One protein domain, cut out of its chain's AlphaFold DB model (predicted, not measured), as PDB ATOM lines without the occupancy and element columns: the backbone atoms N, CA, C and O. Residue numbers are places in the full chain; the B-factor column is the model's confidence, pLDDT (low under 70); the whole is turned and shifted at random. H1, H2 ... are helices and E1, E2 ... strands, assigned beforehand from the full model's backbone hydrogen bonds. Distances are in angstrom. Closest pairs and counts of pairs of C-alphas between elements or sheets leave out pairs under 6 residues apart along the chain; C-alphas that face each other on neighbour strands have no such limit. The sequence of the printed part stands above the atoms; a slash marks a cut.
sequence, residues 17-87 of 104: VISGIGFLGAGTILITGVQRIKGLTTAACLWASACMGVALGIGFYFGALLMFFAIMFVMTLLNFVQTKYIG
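Overview. This is residues 17 to 87 of the 104 residues of the protein "Putative Mg(2+) transport ATPase" of Firmicutes bacterium ADurb.Bin182 (UniProt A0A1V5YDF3). A small hairpin of two strands, E1 and E2, sits at one end of a flat, single layer of three helices side by side in a row, with H2 in the middle between H1 and H3. The chain folds back and forth through this layer, and the last residues of H3, 80 to 87, stick out free. The printed part has 71 residues, mostly helix, in the order H1, E1, E2, H2, H3; the sheet, E1 - E2, is antiparallel. It is loose, with a radius of gyration of the C-alphas of 14.4 A and spans of 45 by 28 by 7 A.

Along the chain. Find strand E1 at residues 30 to 32, 6.1 A long, and E2 at 36 to 38, 6.4 A. Before them, H1 begins at C-alpha 17, (-4.921, 19.856, 40.014), and runs 15.4 A to residue 27. After them, H2 covers residues 40 to 57, 26.0 A. H3, residues 61 to 87, runs 39.7 A to C-alpha 87 at (-27.394, 42.970, 20.361).

Arrangement. Look first at the hairpin of E1 and E2, where N 30 and O 38 are 2.9 A apart, within hydrogen-bond range. H1 and H2 touch, closest at the C-alphas of Gly 25 and Ala 43, 4.2 A, at a shallow tilt of 14 degrees, opposite ways. H2 and H3 form a helical hairpin at a shallow tilt of 8 degrees; they touch with residues 48 to 56 and 61 to 71 alone, closest at the C-alphas of Met 52 and Ala 64, 5.6 A. H1 and H3 are apart. Every O i to N i+4 pair is within hydrogen-bond range in H1 and H2, and 22 of 23 in H3.

Size, cuts and confidence. The C-alphas of Val 34 and Gly 59, the two farthest apart, are 45.6 A from each other. The printed part has no cut, and its four links are tight. Look for pLDDT under 70 at residues 34 to 35 and 86 to 87.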
ATOM      1  N   VAL A  17      -4.320  19.627  41.339       92.94
ATOM      2  CA  VAL A  17      -4.921  19.856  40.014       92.94
ATOM      3  C   VAL A  17      -5.825  21.089  40.027       92.94
ATOM      4  O   VAL A  17      -5.709  21.945  39.150       92.94
ATOM      5  N   ILE A  18      -6.688  21.218  41.040       92.38
ATOM      6  CA  ILE A  18      -7.606  22.361  41.175       92.38
ATOM      7  C   ILE A  18      -6.820  23.667  41.356       92.38
ATOM      8  O   ILE A  18      -7.154  24.680  40.739       92.38
ATOM      9  N   SER A  19      -5.742  23.644  42.145       93.19
ATOM     10  CA  SER A  19      -4.865  24.805  42.310       93.19
ATOM     11  C   SER A  19      -4.192  25.210  40.993       93.19
ATOM     12  O   SER A  19      -4.150  26.396  40.665       93.19
ATOM     13  N   GLY A  20      -3.687  24.245  40.218       94.31
ATOM     14  CA  GLY A  20      -3.034  24.505  38.931       94.31
ATOM     15  C   GLY A  20      -3.997  25.038  37.869       94.31
ATOM     16  O   GLY A  20      -3.700  26.029  37.199       94.31
ATOM     17  N   ILE A  21      -5.185  24.437  37.744       95.50
ATOM     18  CA  ILE A  21      -6.178  24.880  36.759       95.50
ATOM     19  C   ILE A  21      -6.756  26.257  37.107       95.50
ATOM     20  O   ILE A  21      -7.093  27.014  36.202       95.50
ATOM     21  N   GLY A  22      -6.838  26.612  38.395       93.31
ATOM     22  CA  GLY A  22      -7.270  27.941  38.832       93.31
ATOM     23  C   GLY A  22      -6.337  29.044  38.328       93.31
ATOM     24  O   GLY A  22      -6.805  30.062  37.817       93.31
ATOM     25  N   PHE A  23      -5.022  28.805  38.381       93.88
ATOM     26  CA  PHE A  23      -4.023  29.715  37.817       93.88
ATOM     27  C   PHE A  23      -4.151  29.839  36.289       93.88
ATOM     28  O   PHE A  23      -4.190  30.948  35.759       93.88
ATOM     29  N   LEU A  24      -4.284  28.713  35.580       93.94
ATOM     30  CA  LEU A  24      -4.463  28.717  34.123       93.94
ATOM     31  C   LEU A  24      -5.761  29.422  33.707       93.94
ATOM     32  O   LEU A  24      -5.756  30.220  32.774       93.94
ATOM     33  N   GLY A  25      -6.854  29.173  34.431       92.75
ATOM     34  CA  GLY A  25      -8.146  29.818  34.218       92.75
ATOM     35  C   GLY A  25      -8.043  31.335  34.345       92.75
ATOM     36  O   GLY A  25      -8.455  32.043  33.427       92.75
ATOM     37  N   ALA A  26      -7.413  31.836  35.414       91.81
ATOM     38  CA  ALA A  26      -7.151  33.265  35.580       91.81
ATOM     39  C   ALA A  26      -6.314  33.840  34.424       91.81
ATOM     40  O   ALA A  26      -6.636  34.910  33.911       91.81
ATOM     41  N   GLY A  27      -5.307  33.099  33.950       92.06
ATOM     42  CA  GLY A  27      -4.476  33.490  32.805       92.06
ATOM     43  C   GLY A  27      -5.233  33.617  31.477       92.06
ATOM     44  O   GLY A  27      -4.787  34.338  30.587       92.06
ATOM     45  N   THR A  28      -6.392  32.965  31.331       92.62
ATOM     46  CA  THR A  28      -7.235  33.104  30.128       92.62
ATOM     47  C   THR A  28      -8.165  34.317  30.151       92.62
ATOM     48  O   THR A  28      -8.749  34.655  29.117       92.62
ATOM     49  N   ILE A  29      -8.306  34.987  31.298       93.19
ATOM     50  CA  ILE A  29      -9.143  36.180  31.436       93.19
ATOM     51  C   ILE A  29      -8.314  37.397  31.033       93.19
ATOM     52  O   ILE A  29      -7.381  37.799  31.723       93.19
ATOM     53  N   LEU A  30      -8.677  38.005  29.906       90.12
ATOM     54  CA  LEU A  30      -7.959  39.135  29.328       90.12
ATOM     55  C   LEU A  30      -8.822  40.389  29.370       90.12
ATOM     56  O   LEU A  30      -9.959  40.405  28.889       90.12
ATOM     57  N   ILE A  31      -8.255  41.471  29.890       86.44
ATOM     58  CA  ILE A  31      -8.879  42.793  29.879       86.44
ATOM     59  C   ILE A  31      -8.310  43.541  28.676       86.44
ATOM     60  O   ILE A  31      -7.135  43.894  28.648       86.44
ATOM     61  N   THR A  32      -9.128  43.726  27.640       79.69
ATOM     62  CA  THR A  32      -8.728  44.442  26.421       79.69
ATOM     63  C   THR A  32      -9.248  45.877  26.463       79.69
ATOM     64  O   THR A  32     -10.445  46.077  26.670       79.69
ATOM     65  N   GLY A  33      -8.381  46.858  26.183       75.94
ATOM     66  CA  GLY A  33      -8.756  48.261  25.956       75.94
ATOM     67  C   GLY A  33      -9.739  48.823  26.991       75.94
ATOM     68  O   GLY A  33      -9.631  48.550  28.184       75.94
ATOM     69  N   VAL A  34     -10.717  49.605  26.530       63.53
ATOM     70  CA  VAL A  34     -11.716  50.273  27.381       63.53
ATOM     71  C   VAL A  34     -12.732  49.256  27.919       63.53
ATOM     72  O   VAL A  34     -13.818  49.072  27.380       63.53
ATOM     73  N   GLN A  35     -12.330  48.556  28.984       66.50
ATOM     74  CA  GLN A  35     -13.165  47.730  29.866       66.50
ATOM     75  C   GLN A  35     -13.845  46.502  29.232       66.50
ATOM     76  O   GLN A  35     -14.814  45.974  29.782       66.50
ATOM     77  N   ARG A  36     -13.337  45.974  28.110       74.88
ATOM     78  CA  ARG A  36     -13.871  44.735  27.525       74.88
ATOM     79  C   ARG A  36     -13.138  43.516  28.083       74.88
ATOM     80  O   ARG A  36     -12.003  43.239  27.700       74.88
ATOM     81  N   ILE A  37     -13.815  42.756  28.940       83.75
ATOM     82  CA  ILE A  37     -13.311  41.477  29.452       83.75
ATOM     83  C   ILE A  37     -13.582  40.384  28.409       83.75
ATOM     84  O   ILE A  37     -14.717  40.200  27.967       83.75
ATOM     85  N   LYS A  38     -12.540  39.662  27.998       85.19
ATOM     86  CA  LYS A  38     -12.614  38.473  27.139       85.19
ATOM     87  C   LYS A  38     -12.101  37.251  27.901       85.19
ATOM     88  O   LYS A  38     -11.277  37.374  28.797       85.19
ATOM     89  N   GLY A  39     -12.590  36.069  27.529       88.56
ATOM     90  CA  GLY A  39     -12.084  34.797  28.061       88.56
ATOM     91  C   GLY A  39     -12.701  34.325  29.382       88.56
ATOM     92  O   GLY A  39     -12.355  33.243  29.837       88.56
ATOM     93  N   LEU A  40     -13.672  35.050  29.958       90.62
ATOM     94  CA  LEU A  40     -14.422  34.621  31.155       90.62
ATOM     95  C   LEU A  40     -15.047  33.223  30.997       90.62
ATOM     96  O   LEU A  40     -14.868  32.356  31.848       90.62
ATOM     97  N   THR A  41     -15.738  32.978  29.881       90.00
ATOM     98  CA  THR A  41     -16.367  31.677  29.597       90.00
ATOM     99  C   THR A  41     -15.327  30.574  29.398       90.00
ATOM    100  O   THR A  41     -15.523  29.451  29.852       90.00
ATOM    101  N   THR A  42     -14.189  30.897  28.778       91.88
ATOM    102  CA  THR A  42     -13.080  29.955  28.575       91.88
ATOM    103  C   THR A  42     -12.454  29.537  29.904       91.88
ATOM    104  O   THR A  42     -12.246  28.344  30.122       91.88
ATOM    105  N   ALA A  43     -12.234  30.486  30.819       93.62
ATOM    106  CA  ALA A  43     -11.738  30.211  32.164       93.62
ATOM    107  C   ALA A  43     -12.660  29.241  32.921       93.62
ATOM    108  O   ALA A  43     -12.195  28.263  33.508       93.62
ATOM    109  N   ALA A  44     -13.976  29.470  32.845       92.88
ATOM    110  CA  ALA A  44     -14.975  28.598  33.456       92.88
ATOM    111  C   ALA A  44     -14.979  27.183  32.843       92.88
ATOM    112  O   ALA A  44     -15.024  26.200  33.582       92.88
ATOM    113  N   CYS A  45     -14.878  27.061  31.512       92.44
ATOM    114  CA  CYS A  45     -14.794  25.764  30.828       92.44
ATOM    115  C   CYS A  45     -13.552  24.965  31.241       92.44
ATOM    116  O   CYS A  45     -13.656  23.764  31.494       92.44
ATOM    117  N   LEU A  46     -12.388  25.617  31.333       94.38
ATOM    118  CA  LEU A  46     -11.147  24.965  31.761       94.38
ATOM    119  C   LEU A  46     -11.287  24.402  33.173       94.38
ATOM    120  O   LEU A  46     -11.016  23.220  33.387       94.38
ATOM    121  N   TRP A  47     -11.794  25.207  34.107       93.56
ATOM    122  CA  TRP A  47     -12.020  24.771  35.482       93.56
ATOM    123  C   TRP A  47     -12.999  23.588  35.558       93.56
ATOM    124  O   TRP A  47     -12.698  22.565  36.169       93.56
ATOM    125  N   ALA A  48     -14.132  23.679  34.857       94.19
ATOM    126  CA  ALA A  48     -15.152  22.635  34.847       94.19
ATOM    127  C   ALA A  48     -14.655  21.314  34.224       94.19
ATOM    128  O   ALA A  48     -14.930  20.236  34.756       94.19
ATOM    129  N   SER A  49     -13.885  21.390  33.131       93.75
ATOM    130  CA  SER A  49     -13.286  20.218  32.478       93.75
ATOM    131  C   SER A  49     -12.255  19.514  33.366       93.75
ATOM    132  O   SER A  49     -12.236  18.285  33.422       93.75
ATOM    133  N   ALA A  50     -11.462  20.268  34.133       94.50
ATOM    134  CA  ALA A  50     -10.513  19.704  35.086       94.50
ATOM    135  C   ALA A  50     -11.216  18.996  36.250       94.50
ATOM    136  O   ALA A  50     -10.846  17.873  36.587       94.50
ATOM    137  N   CYS A  51     -12.267  19.595  36.823       92.88
ATOM    138  CA  CYS A  51     -13.066  18.937  37.860       92.88
ATOM    139  C   CYS A  51     -13.711  17.637  37.350       92.88
ATOM    140  O   CYS A  51     -13.679  16.625  38.050       92.88
ATOM    141  N   MET A  52     -14.233  17.636  36.119       94.81
ATOM    142  CA  MET A  52     -14.761  16.425  35.484       94.81
ATOM    143  C   MET A  52     -13.666  15.366  35.275       94.81
ATOM    144  O   MET A  52     -13.890  14.193  35.564       94.81
ATOM    145  N   GLY A  53     -12.472  15.766  34.827       93.31
ATOM    146  CA  GLY A  53     -11.324  14.872  34.656       93.31
ATOM    147  C   GLY A  53     -10.867  14.228  35.967       93.31
ATOM    148  O   GLY A  53     -10.593  13.032  35.994       93.31
ATOM    149  N   VAL A  54     -10.865  14.982  37.073       92.88
ATOM    150  CA  VAL A  54     -10.587  14.439  38.413       92.88
ATOM    151  C   VAL A  54     -11.680  13.455  38.840       92.88
ATOM    152  O   VAL A  54     -11.354  12.373  39.323       92.88
ATOM    153  N   ALA A  55     -12.959  13.773  38.609       92.81
ATOM    154  CA  ALA A  55     -14.075  12.870  38.910       92.81
ATOM    155  C   ALA A  55     -13.996  11.547  38.119       92.81
ATOM    156  O   ALA A  55     -14.254  10.476  38.669       92.81
ATOM    157  N   LEU A  56     -13.587  11.604  36.848       93.38
ATOM    158  CA  LEU A  56     -13.313  10.415  36.036       93.38
ATOM    159  C   LEU A  56     -12.082   9.648  36.538       93.38
ATOM    160  O   LEU A  56     -12.116   8.422  36.602       93.38
ATOM    161  N   GLY A  57     -11.020  10.357  36.927       89.88
ATOM    162  CA  GLY A  57      -9.766   9.774  37.411       89.88
ATOM    163  C   GLY A  57      -9.906   8.986  38.715       89.88
ATOM    164  O   GLY A  57      -9.199   8.003  38.906       89.88
ATOM    165  N   ILE A  58     -10.854   9.362  39.581       89.81
ATOM    166  CA  ILE A  58     -11.189   8.603  40.800       89.81
ATOM    167  C   ILE A  58     -12.187   7.455  40.554       89.81
ATOM    168  O   ILE A  58     -12.549   6.755  41.496       89.81
ATOM    169  N   GLY A  59     -12.662   7.264  39.316       89.88
ATOM    170  CA  GLY A  59     -13.631   6.223  38.954       89.88
ATOM    171  C   GLY A  59     -15.101   6.581  39.214       89.88
ATOM    172  O   GLY A  59     -15.969   5.710  39.152       89.88
ATOM    173  N   PHE A  60     -15.428   7.851  39.488       90.75
ATOM    174  CA  PHE A  60     -16.802   8.290  39.750       90.75
ATOM    175  C   PHE A  60     -17.558   8.628  38.454       90.75
ATOM    176  O   PHE A  60     -17.930   9.772  38.182       90.75
ATOM    177  N   TYR A  61     -17.805   7.603  37.636       92.44
ATOM    178  CA  TYR A  61     -18.374   7.757  36.291       92.44
ATOM    179  C   TYR A  61     -19.798   8.320  36.274       92.44
ATOM    180  O   TYR A  61     -20.126   9.133  35.410       92.44
ATOM    181  N   PHE A  62     -20.643   7.934  37.235       92.88
ATOM    182  CA  PHE A  62     -22.024   8.420  37.300       92.88
ATOM    183  C   PHE A  62     -22.081   9.937  37.536       92.88
ATOM    184  O   PHE A  62     -22.782  10.656  36.824       92.88
ATOM    185  N   GLY A  63     -21.286  10.441  38.486       91.62
ATOM    186  CA  GLY A  63     -21.183  11.878  38.732       91.62
ATOM    187  C   GLY A  63     -20.532  12.630  37.578       91.62
ATOM    188  O   GLY A  63     -20.998  13.711  37.227       91.62
ATOM    189  N   ALA A  64     -19.511  12.052  36.940       93.69
ATOM    190  CA  ALA A  64     -18.885  12.653  35.766       93.69
ATOM    191  C   ALA A  64     -19.865  12.808  34.590       93.69
ATOM    192  O   ALA A  64     -19.869  13.848  33.931       93.69
ATOM    193  N   LEU A  65     -20.742  11.823  34.365       95.06
ATOM    194  CA  LEU A  65     -21.774  11.891  33.330       95.06
ATOM    195  C   LEU A  65     -22.796  13.001  33.624       95.06
ATOM    196  O   LEU A  65     -23.119  13.799  32.745       95.06
ATOM    197  N   LEU A  66     -23.268  13.094  34.871       95.88
ATOM    198  CA  LEU A  66     -24.164  14.172  35.300       95.88
ATOM    199  C   LEU A  66     -23.505  15.549  35.112       95.88
ATOM    200  O   LEU A  66     -24.123  16.479  34.591       95.88
ATOM    201  N   MET A  67     -22.231  15.664  35.493       95.00
ATOM    202  CA  MET A  67     -21.448  16.889  35.359       95.00
ATOM    203  C   MET A  67     -21.265  17.288  33.890       95.00
ATOM    204  O   MET A  67     -21.367  18.467  33.562       95.00
ATOM    205  N   PHE A  68     -21.069  16.320  32.992       94.88
ATOM    206  CA  PHE A  68     -20.999  16.556  31.551       94.88
ATOM    207  C   PHE A  68     -22.282  17.185  31.003       94.88
ATOM    208  O   PHE A  68     -22.223  18.234  30.356       94.88
ATOM    209  N   PHE A  69     -23.443  16.603  31.315       95.69
ATOM    210  CA  PHE A  69     -24.725  17.169  30.893       95.69
ATOM    211  C   PHE A  69     -24.968  18.554  31.495       95.69
ATOM    212  O   PHE A  69     -25.407  19.457  30.782       95.69
ATOM    213  N   ALA A  70     -24.630  18.754  32.772       94.75
ATOM    214  CA  ALA A  70     -24.756  20.050  33.429       94.75
ATOM    215  C   ALA A  70     -23.881  21.127  32.761       94.75
ATOM    216  O   ALA A  70     -24.368  22.221  32.481       94.75
ATOM    217  N   ILE A  71     -22.618  20.820  32.449       94.00
ATOM    218  CA  ILE A  71     -21.693  21.758  31.788       94.00
ATOM    219  C   ILE A  71     -22.185  22.108  30.379       94.00
ATOM    220  O   ILE A  71     -22.237  23.287  30.027       94.00
ATOM    221  N   MET A  72     -22.594  21.107  29.596       93.44
ATOM    222  CA  MET A  72     -23.177  21.308  28.264       93.44
ATOM    223  C   MET A  72     -24.429  22.190  28.316       93.44
ATOM    224  O   MET A  72     -24.567  23.125  27.520       93.44
ATOM    225  N   PHE A  73     -25.324  21.928  29.270       94.31
ATOM    226  CA  PHE A  73     -26.547  22.699  29.460       94.31
ATOM    227  C   PHE A  73     -26.245  24.160  29.813       94.31
ATOM    228  O   PHE A  73     -26.738  25.071  29.148       94.31
ATOM    229  N   VAL A  74     -25.381  24.388  30.808       92.44
ATOM    230  CA  VAL A  74     -25.001  25.733  31.255       92.44
ATOM    231  C   VAL A  74     -24.327  26.519  30.134       92.44
ATOM    232  O   VAL A  74     -24.682  27.676  29.923       92.44
ATOM    233  N   MET A  75     -23.409  25.914  29.372       90.25
ATOM    234  CA  MET A  75     -22.730  26.622  28.280       90.25
ATOM    235  C   MET A  75     -23.653  26.965  27.118       90.25
ATOM    236  O   MET A  75     -23.565  28.067  26.573       90.25
ATOM    237  N   THR A  76     -24.575  26.069  26.772       88.88
ATOM    238  CA  THR A  76     -25.581  26.344  25.739       88.88
ATOM    239  C   THR A  76     -26.499  27.487  26.174       88.88
ATOM    240  O   THR A  76     -26.750  28.416  25.405       88.88
ATOM    241  N   LEU A  77     -26.943  27.468  27.434       89.00
ATOM    242  CA  LEU A  77     -27.802  28.503  28.000       89.00
ATOM    243  C   LEU A  77     -27.084  29.857  28.087       89.00
ATOM    244  O   LEU A  77     -27.648  30.870  27.675       89.00
ATOM    245  N   LEU A  78     -25.825  29.885  28.540       87.19
ATOM    246  CA  LEU A  78     -25.021  31.109  28.565       87.19
ATOM    247  C   LEU A  78     -24.820  31.686  27.165       87.19
ATOM    248  O   LEU A  78     -24.931  32.896  26.994       87.19
ATOM    249  N   ASN A  79     -24.542  30.847  26.165       85.12
ATOM    250  CA  ASN A  79     -24.379  31.306  24.789       85.12
ATOM    251  C   ASN A  79     -25.682  31.913  24.247       85.12
ATOM    252  O   ASN A  79     -25.665  32.999  23.665       85.12
ATOM    253  N   PHE A  80     -26.823  31.276  24.513       83.50
ATOM    254  CA  PHE A  80     -28.130  31.795  24.120       83.50
ATOM    255  C   PHE A  80     -28.436  33.153  24.768       83.50
ATOM    256  O   PHE A  80     -28.811  34.107  24.080       83.50
ATOM    257  N   VAL A  81     -28.216  33.268  26.083       84.62
ATOM    258  CA  VAL A  81     -28.378  34.528  26.824       84.62
ATOM    259  C   VAL A  81     -27.429  35.587  26.268       84.62
ATOM    260  O   VAL A  81     -27.867  36.681  25.922       84.62
ATOM    261  N   GLN A  82     -26.149  35.263  26.088       78.88
ATOM    262  CA  GLN A  82     -25.172  36.197  25.539       78.88
ATOM    263  C   GLN A  82     -25.623  36.729  24.175       78.88
ATOM    264  O   GLN A  82     -25.658  37.938  23.974       78.88
ATOM    265  N   THR A  83     -26.026  35.851  23.258       75.44
ATOM    266  CA  THR A  83     -26.410  36.239  21.892       75.44
ATOM    267  C   THR A  83     -27.657  37.128  21.877       75.44
ATOM    268  O   THR A  83     -27.734  38.071  21.093       75.44
ATOM    269  N   LYS A  84     -28.607  36.889  22.790       74.06
ATOM    270  CA  LYS A  84     -29.827  37.697  22.922       74.06
ATOM    271  C   LYS A  84     -29.577  39.072  23.552       74.06
ATOM    272  O   LYS A  84     -30.199  40.045  23.140       74.06
ATOM    273  N   TYR A  85     -28.677  39.166  24.532       70.25
ATOM    274  CA  TYR A  85     -28.431  40.413  25.269       70.25
ATOM    275  C   TYR A  85     -27.381  41.327  24.613       70.25
ATOM    276  O   TYR A  85     -27.484  42.548  24.729       70.25
ATOM    277  N   ILE A  86     -26.394  40.793  23.882       66.06
ATOM    278  CA  ILE A  86     -25.297  41.609  23.319       66.06
ATOM    279  C   ILE A  86     -25.700  42.447  22.091       66.06
ATOM    280  O   ILE A  86     -24.977  43.375  21.727       66.06
ATOM    281  N   GLY A  87     -26.871  42.197  21.494       59.16
ATOM    282  CA  GLY A  87     -27.394  42.970  20.361       59.16
ATOM    283  C   GLY A  87     -27.859  44.400  20.689       59.16
ATOM    284  O   GLY A  87     -28.088  45.176  19.768       59.16
TER     285      GLY A  87